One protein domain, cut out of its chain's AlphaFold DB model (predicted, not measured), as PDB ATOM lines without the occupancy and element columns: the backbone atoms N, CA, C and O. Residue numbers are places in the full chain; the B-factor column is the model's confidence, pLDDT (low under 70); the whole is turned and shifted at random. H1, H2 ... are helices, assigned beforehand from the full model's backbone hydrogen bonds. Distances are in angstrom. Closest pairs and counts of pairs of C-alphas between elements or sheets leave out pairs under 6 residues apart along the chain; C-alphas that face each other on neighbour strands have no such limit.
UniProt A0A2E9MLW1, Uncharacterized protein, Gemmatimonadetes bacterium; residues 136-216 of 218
ATOM      1  N   GLN A 136      61.996 -10.807 -52.624       53.16
ATOM      2  CA  GLN A 136      62.433 -11.273 -51.295       53.16
ATOM      3  C   GLN A 136      61.294 -11.373 -50.279       53.16
ATOM      4  O   GLN A 136      61.246 -12.346 -49.539       53.16
ATOM      5  N   ASP A 137      60.351 -10.429 -50.262       59.47
ATOM      6  CA  ASP A 137      59.170 -10.544 -49.403       59.47
ATOM      7  C   ASP A 137      58.059 -11.361 -50.072       59.47
ATOM      8  O   ASP A 137      57.512 -12.255 -49.429       59.47
ATOM      9  N   ASP A 138      57.761 -11.108 -51.351       68.50
ATOM     10  CA  ASP A 138      56.705 -11.827 -52.075       68.50
ATOM     11  C   ASP A 138      57.121 -13.267 -52.395       68.50
ATOM     12  O   ASP A 138      56.374 -14.178 -52.071       68.50
ATOM     13  N   ALA A 139      58.335 -13.531 -52.886       68.81
ATOM     14  CA  ALA A 139      58.831 -14.904 -53.026       68.81
ATOM     15  C   ALA A 139      59.130 -15.572 -51.679       68.81
ATOM     16  O   ALA A 139      59.008 -16.787 -51.599       68.81
ATOM     17  N   ARG A 140      59.430 -14.851 -50.581       74.44
ATOM     18  CA  ARG A 140      59.415 -15.483 -49.241       74.44
ATOM     19  C   ARG A 140      58.003 -15.874 -48.824       74.44
ATOM     20  O   ARG A 140      57.850 -16.945 -48.243       74.44
ATOM     21  N   ARG A 141      56.989 -15.042 -49.090       80.44
ATOM     22  CA  ARG A 141      55.573 -15.363 -48.837       80.44
ATOM     23  C   ARG A 141      55.128 -16.561 -49.672       80.44
ATOM     24  O   ARG A 141      54.715 -17.556 -49.088       80.44
ATOM     25  N   ILE A 142      55.336 -16.504 -50.987       84.06
ATOM     26  CA  ILE A 142      55.062 -17.591 -51.937       84.06
ATOM     27  C   ILE A 142      55.785 -18.855 -51.482       84.06
ATOM     28  O   ILE A 142      55.131 -19.849 -51.219       84.06
ATOM     29  N   ARG A 143      57.104 -18.811 -51.258       83.88
ATOM     30  CA  ARG A 143      57.878 -19.973 -50.793       83.88
ATOM     31  C   ARG A 143      57.386 -20.516 -49.454       83.88
ATOM     32  O   ARG A 143      57.402 -21.721 -49.248       83.88
ATOM     33  N   THR A 144      56.984 -19.655 -48.522       85.31
ATOM     34  CA  THR A 144      56.430 -20.106 -47.235       85.31
ATOM     35  C   THR A 144      55.112 -20.847 -47.448       85.31
ATOM     36  O   THR A 144      54.929 -21.912 -46.863       85.31
ATOM     37  N   LEU A 145      54.229 -20.320 -48.303       89.56
ATOM     38  CA  LEU A 145      52.951 -20.949 -48.631       89.56
ATOM     39  C   LEU A 145      53.143 -22.251 -49.407       89.56
ATOM     40  O   LEU A 145      52.617 -23.273 -48.983       89.56
ATOM     41  N   THR A 146      53.955 -22.258 -50.464       90.12
ATOM     42  CA  THR A 146      54.158 -23.441 -51.314       90.12
ATOM     43  C   THR A 146      54.881 -24.578 -50.593       90.12
ATOM     44  O   THR A 146      54.693 -25.753 -50.906       90.12
ATOM     45  N   LEU A 147      55.677 -24.259 -49.570       90.31
ATOM     46  CA  LEU A 147      56.285 -25.264 -48.701       90.31
ATOM     47  C   LEU A 147      55.356 -25.768 -47.593       90.31
ATOM     48  O   LEU A 147      55.718 -26.765 -46.965       90.31
ATOM     49  N   SER A 148      54.209 -25.134 -47.347       90.69
ATOM     50  CA  SER A 148      53.272 -25.572 -46.310       90.69
ATOM     51  C   SER A 148      52.610 -26.905 -46.667       90.69
ATOM     52  O   SER A 148      52.379 -27.211 -47.839       90.69
ATOM     53  N   THR A 149      52.286 -27.702 -45.649       89.19
ATOM     54  CA  THR A 149      51.567 -28.971 -45.830       89.19
ATOM     55  C   THR A 149      50.192 -28.743 -46.456       89.19
ATOM     56  O   THR A 149      49.832 -29.455 -47.389       89.19
ATOM     57  N   ALA A 150      49.480 -27.700 -46.012       92.31
ATOM     58  CA  ALA A 150      48.160 -27.332 -46.518       92.31
ATOM     59  C   ALA A 150      48.168 -27.053 -48.031       92.31
ATOM     60  O   ALA A 150      47.304 -27.549 -48.749       92.31
ATOM     61  N   TYR A 151      49.169 -26.315 -48.528       94.00
ATOM     62  CA  TYR A 151      49.302 -26.050 -49.961       94.00
ATOM     63  C   TYR A 151      49.534 -27.328 -50.761       94.00
ATOM     64  O   TYR A 151      48.844 -27.576 -51.744       94.00
ATOM     65  N   ARG A 152      50.488 -28.164 -50.334       92.31
ATOM     66  CA  ARG A 152      50.832 -29.388 -51.072       92.31
ATOM     67  C   ARG A 152      49.667 -30.369 -51.137       92.31
ATOM     68  O   ARG A 152      49.450 -30.961 -52.184       92.31
ATOM     69  N   GLN A 153      48.920 -30.507 -50.042       90.00
ATOM     70  CA  GLN A 153      47.710 -31.328 -50.014       90.00
ATOM     71  C   GLN A 153      46.659 -30.790 -50.982       90.00
ATOM     72  O   GLN A 153      46.144 -31.554 -51.787       90.00
ATOM     73  N   TRP A 154      46.400 -29.480 -50.964       95.25
ATOM     74  CA  TRP A 154      45.430 -28.868 -51.870       95.25
ATOM     75  C   TRP A 154      45.824 -29.009 -53.348       95.25
ATOM     76  O   TRP A 154      44.961 -29.278 -54.172       95.25
ATOM     77  N   VAL A 155      47.109 -28.896 -53.697       93.44
ATOM     78  CA  VAL A 155      47.575 -29.127 -55.080       93.44
ATOM     79  C   VAL A 155      47.336 -30.576 -55.524       93.44
ATOM     80  O   VAL A 155      47.010 -30.818 -56.683       93.44
ATOM     81  N   GLU A 156      47.480 -31.545 -54.618       90.50
ATOM     82  CA  GLU A 156      47.292 -32.967 -54.926       90.50
ATOM     83  C   GLU A 156      45.812 -33.368 -55.015       90.50
ATOM     84  O   GLU A 156      45.437 -34.152 -55.887       90.50
ATOM     85  N   THR A 157      44.964 -32.844 -54.126       89.56
ATOM     86  CA  THR A 157      43.564 -33.283 -53.984       89.56
ATOM     87  C   THR A 157      42.543 -32.308 -54.568       89.56
ATOM     88  O   THR A 157      41.407 -32.700 -54.820       89.56
ATOM     89  N   GLY A 158      42.912 -31.039 -54.756       87.94
ATOM     90  CA  GLY A 158      41.992 -29.932 -55.033       87.94
ATOM     91  C   GLY A 158      41.163 -29.484 -53.822       87.94
ATOM     92  O   GLY A 158      40.385 -28.536 -53.929       87.94
ATOM     93  N   GLU A 159      41.324 -30.133 -52.665       86.38
ATOM     94  CA  GLU A 159      40.497 -29.938 -51.475       86.38
ATOM     95  C   GLU A 159      41.344 -29.531 -50.262       86.38
ATOM     96  O   GLU A 159      42.383 -30.122 -49.964       86.38
ATOM     97  N   LEU A 160      40.871 -28.532 -49.515       88.12
ATOM     98  CA  LEU A 160      41.460 -28.146 -48.232       88.12
ATOM     99  C   LEU A 160      40.966 -29.080 -47.128       88.12
ATOM    100  O   LEU A 160      39.909 -28.869 -46.542       88.12
ATOM    101  N   THR A 161      41.753 -30.111 -46.833       86.38
ATOM    102  CA  THR A 161      41.469 -31.078 -45.758       86.38
ATOM    103  C   THR A 161      42.236 -30.788 -44.465       86.38
ATOM    104  O   THR A 161      42.110 -31.526 -43.487       86.38
ATOM    105  N   CYS A 162      43.035 -29.717 -44.442       86.69
ATOM    106  CA  CYS A 162      43.810 -29.314 -43.277       86.69
ATOM    107  C   CYS A 162      42.942 -28.642 -42.205       86.69
ATOM    108  O   CYS A 162      41.897 -28.053 -42.474       86.69
ATOM    109  N   THR A 163      43.428 -28.654 -40.971       90.75
ATOM    110  CA  THR A 163      42.828 -27.919 -39.858       90.75
ATOM    111  C   THR A 163      43.051 -26.407 -39.983       90.75
ATOM    112  O   THR A 163      44.026 -25.942 -40.579       90.75
ATOM    113  N   LEU A 164      42.207 -25.611 -39.314       90.94
ATOM    114  CA  LEU A 164      42.384 -24.154 -39.227       90.94
ATOM    115  C   LEU A 164      43.755 -23.754 -38.644       90.94
ATOM    116  O   LEU A 164      44.291 -22.701 -38.981       90.94
ATOM    117  N   TRP A 165      44.348 -24.596 -37.792       90.06
ATOM    118  CA  TRP A 165      45.687 -24.386 -37.233       90.06
ATOM    119  C   TRP A 165      46.802 -24.538 -38.262       90.06
ATOM    120  O   TRP A 165      47.684 -23.682 -38.327       90.06
ATOM    121  N   GLU A 166      46.751 -25.588 -39.077       89.12
ATOM    122  CA  GLU A 166      47.721 -25.816 -40.154       89.12
ATOM    123  C   GLU A 166      47.620 -24.716 -41.214       89.12
ATOM    124  O   GLU A 166      48.633 -24.203 -41.700       89.12
ATOM    125  N   LEU A 167      46.396 -24.269 -41.505       93.00
ATOM    126  CA  LEU A 167      46.170 -23.126 -42.378       93.00
ATOM    127  C   LEU A 167      46.720 -21.828 -41.756       93.00
ATOM    128  O   LEU A 167      47.349 -21.021 -42.440       93.00
ATOM    129  N   ALA A 168      46.548 -21.632 -40.444       91.69
ATOM    130  CA  ALA A 168      47.042 -20.441 -39.752       91.69
ATOM    131  C   ALA A 168      48.572 -20.374 -39.761       91.69
ATOM    132  O   ALA A 168      49.142 -19.289 -39.924       91.69
ATOM    133  N   GLU A 169      49.238 -21.524 -39.643       89.00
ATOM    134  CA  GLU A 169      50.688 -21.636 -39.778       89.00
ATOM    135  C   GLU A 169      51.155 -21.203 -41.175       89.00
ATOM    136  O   GLU A 169      52.061 -20.367 -41.283       89.00
ATOM    137  N   ALA A 170      50.491 -21.690 -42.230       91.19
ATOM    138  CA  ALA A 170      50.793 -21.330 -43.616       91.19
ATOM    139  C   ALA A 170      50.663 -19.813 -43.859       91.19
ATOM    140  O   ALA A 170      51.556 -19.192 -44.443       91.19
ATOM    141  N   PHE A 171      49.605 -19.190 -43.328       90.94
ATOM    142  CA  PHE A 171      49.334 -17.752 -43.467       90.94
ATOM    143  C   PHE A 171      49.971 -16.870 -42.377       90.94
ATOM    144  O   PHE A 171      49.729 -15.660 -42.336       90.94
ATOM    145  N   ARG A 172      50.819 -17.446 -41.510       87.25
ATOM    146  CA  ARG A 172      51.536 -16.743 -40.428       87.25
ATOM    147  C   ARG A 172      50.607 -15.921 -39.524       87.25
ATOM    148  O   ARG A 172      50.913 -14.781 -39.159       87.25
ATOM    149  N   CYS A 173      49.482 -16.506 -39.133       90.12
ATOM    150  CA  CYS A 173      48.566 -15.946 -38.141       90.12
ATOM    151  C   CYS A 173      48.239 -16.971 -37.046       90.12
ATOM    152  O   CYS A 173      48.819 -18.053 -36.998       90.12
ATOM    153  N   ARG A 174      47.366 -16.607 -36.101       89.56
ATOM    154  CA  ARG A 174      46.851 -17.545 -35.089       89.56
ATOM    155  C   ARG A 174      45.494 -18.071 -35.535       89.56
ATOM    156  O   ARG A 174      44.703 -17.280 -36.039       89.56
ATOM    157  N   ALA A 175      45.182 -19.334 -35.258       89.44
ATOM    158  CA  ALA A 175      43.867 -19.893 -35.583       89.44
ATOM    159  C   ALA A 175      42.712 -19.109 -34.925       89.44
ATOM    160  O   ALA A 175      41.685 -18.903 -35.555       89.44
ATOM    161  N   GLN A 176      42.916 -18.574 -33.712       89.00
ATOM    162  CA  GLN A 176      41.933 -17.735 -32.997       89.00
ATOM    163  C   GLN A 176      41.910 -16.269 -33.459       89.00
ATOM    164  O   GLN A 176      41.330 -15.418 -32.785       89.00
ATOM    165  N   SER A 177      42.617 -15.918 -34.535       89.88
ATOM    166  CA  SER A 177      42.580 -14.546 -35.044       89.88
ATOM    167  C   SER A 177      41.177 -14.214 -35.541       89.88
ATOM    168  O   SER A 177      40.487 -15.071 -36.085       89.88
ATOM    169  N   SER A 178      40.773 -12.950 -35.410       90.69
ATOM    170  CA  SER A 178      39.507 -12.491 -35.981       90.69
ATOM    171  C   SER A 178      39.468 -12.685 -37.498       90.69
ATOM    172  O   SER A 178      40.501 -12.639 -38.177       90.69
ATOM    173  N   LYS A 179      38.256 -12.803 -38.044       91.12
ATOM    174  CA  LYS A 179      38.008 -12.918 -39.487       91.12
ATOM    175  C   LYS A 179      38.674 -11.802 -40.299       91.12
ATOM    176  O   LYS A 179      39.285 -12.055 -41.332       91.12
ATOM    177  N   THR A 180      38.663 -10.576 -39.774       89.38
ATOM    178  CA  THR A 180      39.366  -9.429 -40.373       89.38
ATOM    179  C   THR A 180      40.871  -9.666 -40.479       89.38
ATOM    180  O   THR A 180      41.464  -9.404 -41.521       89.38
ATOM    181  N   THR A 181      41.502 -10.178 -39.419       88.44
ATOM    182  CA  THR A 181      42.948 -10.463 -39.421       88.44
ATOM    183  C   THR A 181      43.295 -11.528 -40.454       88.44
ATOM    184  O   THR A 181      44.274 -11.382 -41.183       88.44
ATOM    185  N   TRP A 182      42.477 -12.575 -40.544       91.94
ATOM    186  CA  TRP A 182      42.625 -13.605 -41.562       91.94
ATOM    187  C   TRP A 182      42.541 -13.043 -42.978       91.94
ATOM    188  O   TRP A 182      43.413 -13.314 -43.800       91.94
ATOM    189  N   PHE A 183      41.528 -12.223 -43.259       91.19
ATOM    190  CA  PHE A 183      41.333 -11.657 -44.591       91.19
ATOM    191  C   PHE A 183      42.465 -10.717 -44.991       91.19
ATOM    192  O   PHE A 183      42.927 -10.803 -46.121       91.19
ATOM    193  N   VAL A 184      43.007  -9.929 -44.057       87.38
ATOM    194  CA  VAL A 184      44.219  -9.133 -44.313       87.38
ATOM    195  C   VAL A 184      45.391 -10.027 -44.731       87.38
ATOM    196  O   VAL A 184      46.092  -9.709 -45.688       87.38
ATOM    197  N   ARG A 185      45.605 -11.167 -44.060       88.62
ATOM    198  CA  ARG A 185      46.688 -12.101 -44.417       88.62
ATOM    199  C   ARG A 185      46.460 -12.776 -45.761       88.62
ATOM    200  O   ARG A 185      47.410 -12.919 -46.528       88.62
ATOM    201  N   LEU A 186      45.229 -13.172 -46.057       92.19
ATOM    202  CA  LEU A 186      44.870 -13.728 -47.359       92.19
ATOM    203  C   LEU A 186      45.095 -12.682 -48.462       92.19
ATOM    204  O   LEU A 186      45.791 -12.978 -49.426       92.19
ATOM    205  N   ASP A 187      44.634 -11.441 -48.271       86.62
ATOM    206  CA  ASP A 187      44.809 -10.330 -49.219       86.62
ATOM    207  C   ASP A 187      46.290 -10.022 -49.494       86.62
ATOM    208  O   ASP A 187      46.689  -9.861 -50.650       86.62
ATOM    209  N   GLU A 188      47.128  -9.977 -48.450       83.69
ATOM    210  CA  GLU A 188      48.579  -9.781 -48.582       83.69
ATOM    211  C   GLU A 188      49.215 -10.837 -49.504       83.69
ATOM    212  O   GLU A 188      50.063 -10.507 -50.337       83.69
ATOM    213  N   ASN A 189      48.791 -12.098 -49.382       86.75
ATOM    214  CA  ASN A 189      49.301 -13.196 -50.200       86.75
ATOM    215  C   ASN A 189      48.659 -13.236 -51.595       86.75
ATOM    216  O   ASN A 189      49.357 -13.538 -52.562       86.75
ATOM    217  N   THR A 190      47.388 -12.848 -51.744       86.38
ATOM    218  CA  THR A 190      46.738 -12.692 -53.056       86.38
ATOM    219  C   THR A 190      47.471 -11.649 -53.897       86.38
ATOM    220  O   THR A 190      47.710 -11.861 -55.086       86.38
ATOM    221  N   VAL A 191      47.868 -10.522 -53.295       76.31
ATOM    222  CA  VAL A 191      48.653  -9.487 -53.988       76.31
ATOM    223  C   VAL A 191      50.009 -10.035 -54.436       76.31
ATOM    224  O   VAL A 191      50.410  -9.775 -55.571       76.31
ATOM    225  N   ALA A 192      50.691 -10.808 -53.583       77.19
ATOM    226  CA  ALA A 192      51.957 -11.448 -53.934       77.19
ATOM    227  C   ALA A 192      51.788 -12.433 -55.105       77.19
ATOM    228  O   ALA A 192      52.521 -12.338 -56.087       77.19
ATOM    229  N   ALA A 193      50.783 -13.313 -55.057       77.56
ATOM    230  CA  ALA A 193      50.513 -14.285 -56.114       77.56
ATOM    231  C   ALA A 193      50.156 -13.604 -57.450       77.56
ATOM    232  O   ALA A 193      50.732 -13.926 -58.489       77.56
ATOM    233  N   ARG A 194      49.296 -12.572 -57.428       75.50
ATOM    234  CA  ARG A 194      48.920 -11.796 -58.627       75.50
ATOM    235  C   ARG A 194      50.102 -11.099 -59.282       75.50
ATOM    236  O   ARG A 194      50.231 -11.135 -60.500       75.50
ATOM    237  N   ARG A 195      50.974 -10.475 -58.487       69.44
ATOM    238  CA  ARG A 195      52.176  -9.796 -59.001       69.44
ATOM    239  C   ARG A 195      53.171 -10.747 -59.660       69.44
ATOM    240  O   ARG A 195      53.939 -10.296 -60.499       69.44
ATOM    241  N   ASN A 196      53.146 -12.023 -59.281       69.88
ATOM    242  CA  ASN A 196      54.018 -13.060 -59.827       69.88
ATOM    243  C   ASN A 196      53.313 -13.944 -60.873       69.88
ATOM    244  O   ASN A 196      53.917 -14.890 -61.362       69.88
ATOM    245  N   GLY A 197      52.054 -13.652 -61.227       74.00
ATOM    246  CA  GLY A 197      51.296 -14.442 -62.202       74.00
ATOM    247  C   GLY A 197      50.994 -15.879 -61.759       74.00
ATOM    248  O   GLY A 197      50.670 -16.712 -62.599       74.00
ATOM    249  N   ASP A 198      51.086 -16.175 -60.461       81.06
ATOM    250  CA  ASP A 198      50.921 -17.522 -59.915       81.06
ATOM    251  C   ASP A 198      49.426 -17.836 -59.744       81.06
ATOM    252  O   ASP A 198      48.778 -17.385 -58.794       81.06
ATOM    253  N   GLN A 199      48.844 -18.512 -60.740       87.62
ATOM    254  CA  GLN A 199      47.415 -18.843 -60.767       87.62
ATOM    255  C   GLN A 199      47.063 -20.007 -59.834       87.62
ATOM    256  O   GLN A 199      45.989 -19.990 -59.236       87.62
ATOM    257  N   GLU A 200      47.964 -20.980 -59.670       92.25
ATOM    258  CA  GLU A 200      47.769 -22.114 -58.759       92.25
ATOM    259  C   GLU A 200      47.720 -21.621 -57.310       92.25
ATOM    260  O   GLU A 200      46.773 -21.914 -56.578       92.25
ATOM    261  N   LEU A 201      48.669 -20.761 -56.925       91.81
ATOM    262  CA  LEU A 201      48.674 -20.161 -55.597       91.81
ATOM    263  C   LEU A 201      47.467 -19.255 -55.349       91.81
ATOM    264  O   LEU A 201      46.958 -19.216 -54.229       91.81
ATOM    265  N   GLN A 202      46.984 -18.539 -56.367       92.00
ATOM    266  CA  GLN A 202      45.728 -17.792 -56.245       92.00
ATOM    267  C   GLN A 202      44.550 -18.721 -55.943       92.00
ATOM    268  O   GLN A 202      43.806 -18.435 -55.008       92.00
ATOM    269  N   GLY A 203      44.437 -19.850 -56.650       93.94
ATOM    270  CA  GLY A 203      43.398 -20.851 -56.390       93.94
ATOM    271  C   GLY A 203      43.444 -21.392 -54.959       93.94
ATOM    272  O   GLY A 203      42.411 -21.458 -54.295       93.94
ATOM    273  N   PHE A 204      44.642 -21.681 -54.442       96.06
ATOM    274  CA  PHE A 204      44.814 -22.103 -53.050       96.06
ATOM    275  C   PHE A 204      44.331 -21.039 -52.056       96.06
ATOM    276  O   PHE A 204      43.639 -21.349 -51.086       96.06
ATOM    277  N   ILE A 205      44.700 -19.774 -52.279       95.94
ATOM    278  CA  ILE A 205      44.329 -18.666 -51.388       95.94
ATOM    279  C   ILE A 205      42.813 -18.428 -51.408       95.94
ATOM    280  O   ILE A 205      42.231 -18.122 -50.365       95.94
ATOM    281  N   ASP A 206      42.169 -18.589 -52.563       95.25
ATOM    282  CA  ASP A 206      40.718 -18.452 -52.694       95.25
ATOM    283  C   ASP A 206      39.985 -19.585 -51.960       95.25
ATOM    284  O   ASP A 206      39.089 -19.311 -51.158       95.25
ATOM    285  N   ALA A 207      40.442 -20.834 -52.102       94.69
ATOM    286  CA  ALA A 207      39.922 -21.958 -51.322       94.69
ATOM    287  C   ALA A 207      40.115 -21.734 -49.807       94.69
ATOM    288  O   ALA A 207      39.204 -21.960 -49.007       94.69
ATOM    289  N   ALA A 208      41.282 -21.221 -49.397       95.06
ATOM    290  CA  ALA A 208      41.576 -20.919 -47.996       95.06
ATOM    291  C   ALA A 208      40.649 -19.833 -47.441       95.06
ATOM    292  O   ALA A 208      40.234 -19.894 -46.283       95.06
ATOM    293  N   ARG A 209      40.291 -18.847 -48.269       95.12
ATOM    294  CA  ARG A 209      39.327 -17.812 -47.904       95.12
ATOM    295  C   ARG A 209      37.944 -18.398 -47.657       95.12
ATOM    296  O   ARG A 209      37.323 -18.017 -46.668       95.12
ATOM    297  N   GLU A 210      37.469 -19.291 -48.520       93.44
ATOM    298  CA  GLU A 210      36.174 -19.958 -48.340       93.44
ATOM    299  C   GLU A 210      36.144 -20.785 -47.053       93.44
ATOM    300  O   GLU A 210      35.216 -20.636 -46.258       93.44
ATOM    301  N   PHE A 211      37.198 -21.563 -46.801       92.56
ATOM    302  CA  PHE A 211      37.348 -22.359 -45.585       92.56
ATOM    303  C   PHE A 211      37.316 -21.494 -44.315       92.56
ATOM    304  O   PHE A 211      36.511 -21.716 -43.414       92.56
ATOM    305  N   VAL A 212      38.124 -20.429 -44.262       92.88
ATOM    306  CA  VAL A 212      38.124 -19.483 -43.131       92.88
ATOM    307  C   VAL A 212      36.760 -18.814 -42.958       92.88
ATOM    308  O   VAL A 212      36.348 -18.520 -41.837       92.88
ATOM    309  N   ASN A 213      36.046 -18.555 -44.055       91.19
ATOM    310  CA  ASN A 213      34.729 -17.938 -43.994       91.19
ATOM    311  C   ASN A 213      33.691 -18.836 -43.296       91.19
ATOM    312  O   ASN A 213      32.769 -18.282 -42.697       91.19
ATOM    313  N   GLN A 214      33.861 -20.161 -43.367       89.00
ATOM    314  CA  GLN A 214      33.009 -21.174 -42.732       89.00
ATOM    315  C   GLN A 214      33.417 -21.463 -41.279       89.00
ATOM    316  O   GLN A 214      32.551 -21.607 -40.426       89.00
ATOM    317  N   GLU A 215      34.720 -21.519 -40.996       86.19
ATOM    318  CA  GLU A 215      35.253 -21.951 -39.692       86.19
ATOM    319  C   GLU A 215      35.413 -20.815 -38.670       86.19
ATOM    320  O   GLU A 215      35.478 -21.054 -37.462       86.19
ATOM    321  N   VAL A 216      35.521 -19.566 -39.133       84.69
ATOM    322  CA  VAL A 216      35.661 -18.389 -38.269       84.69
ATOM    323  C   VAL A 216      34.357 -17.599 -38.293       84.69
ATOM    324  O   VAL A 216      34.104 -16.786 -39.197       84.69
TER     325      VAL A 216
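Overview. This is residues 136 to 216 of the 218 residues of an uncharacterized protein of Gemmatimonadetes bacterium (UniProt A0A2E9MLW1). Two long helices, H4 and H5, lie side by side as a nearly straight-sided hairpin, and three short helices, H1, H2 and H3, make a second layer over one face of it. H1 packs with its start on the last part of H4, its first residue Asp 138 being closest to Ala 192, and runs on from there toward the first part of H5; H3 lies over the last part of H5, and H2 stands crosswise at the first part of H5, overhanging the edge of the hairpin. The printed part has 81 residues with five named helices, H1 to H5 in chain order, and no named strand; its class is all helix. The whole is compact, with a radius of gyration of the C-alphas of 11.4 A, and spans 29 by 26 by 17 A.

Arrangement. H4, residues 179 to 195, and H5, residues 199 to 215, form a helical hairpin; they touch at a shallow tilt of 7 degrees, opposite ways, with closest C-alphas Ala 193 and Gln 202 at 5.9 A. H5 is the hub, touching three other helices. H2, residues 149 to 157, touches residues 200 to 204 of H5, with closest C-alphas Tyr 151 and Phe 204 at 6.7 A; at 73 degrees they are only just about perpendicular. H3, residues 164 to 170, only just touches H5, within its residues 208 to 215, with 3 pairs of C-alphas within 8 A; the closest are Leu 164 and Val 212, 7.4 A. H3 and H5 run opposite ways at a shallow tilt of 32 degrees. H2 and H3 touch about perpendicular, at 77 degrees, with closest C-alphas Ala 150 and Leu 167 at 6.2 A. H1, residues 138 to 146, touches residues 189 to 193 of H4, with closest C-alphas Asp 138 and Ala 192 at 5.1 A; the tilt of 69 degrees, opposite ways, is only just steep. H1 and H3 are close but not clearly touching, the C-alphas of Leu 145 and Ala 170 being closest at 5.5 A. H2 and H4 are apart. In H1, H2, H3, H4 and H5 every O i to N i+4 pair is within hydrogen-bond range.

Along the chain. H4 is 24.3 A long from first to last C-alpha, and H5 is 24.5 A, from C-alpha 199 at (47.415, -18.843, -60.767) to C-alpha 215 at (35.253, -21.951, -39.692). H1 is 11.9 A long and begins with C-alpha 138 at (56.705, -11.827, -52.075). H2 is 12.2 A and H3 9.9 A.

Size, cuts and confidence. The C-alphas of Gln 136 and Gln 214, the two farthest apart, are 32.2 A from each other. The printed part has no cut, and no link is long. The mean pLDDT of the printed part is 87.0; residues 136 to 139 and 195 to 196 are under 70.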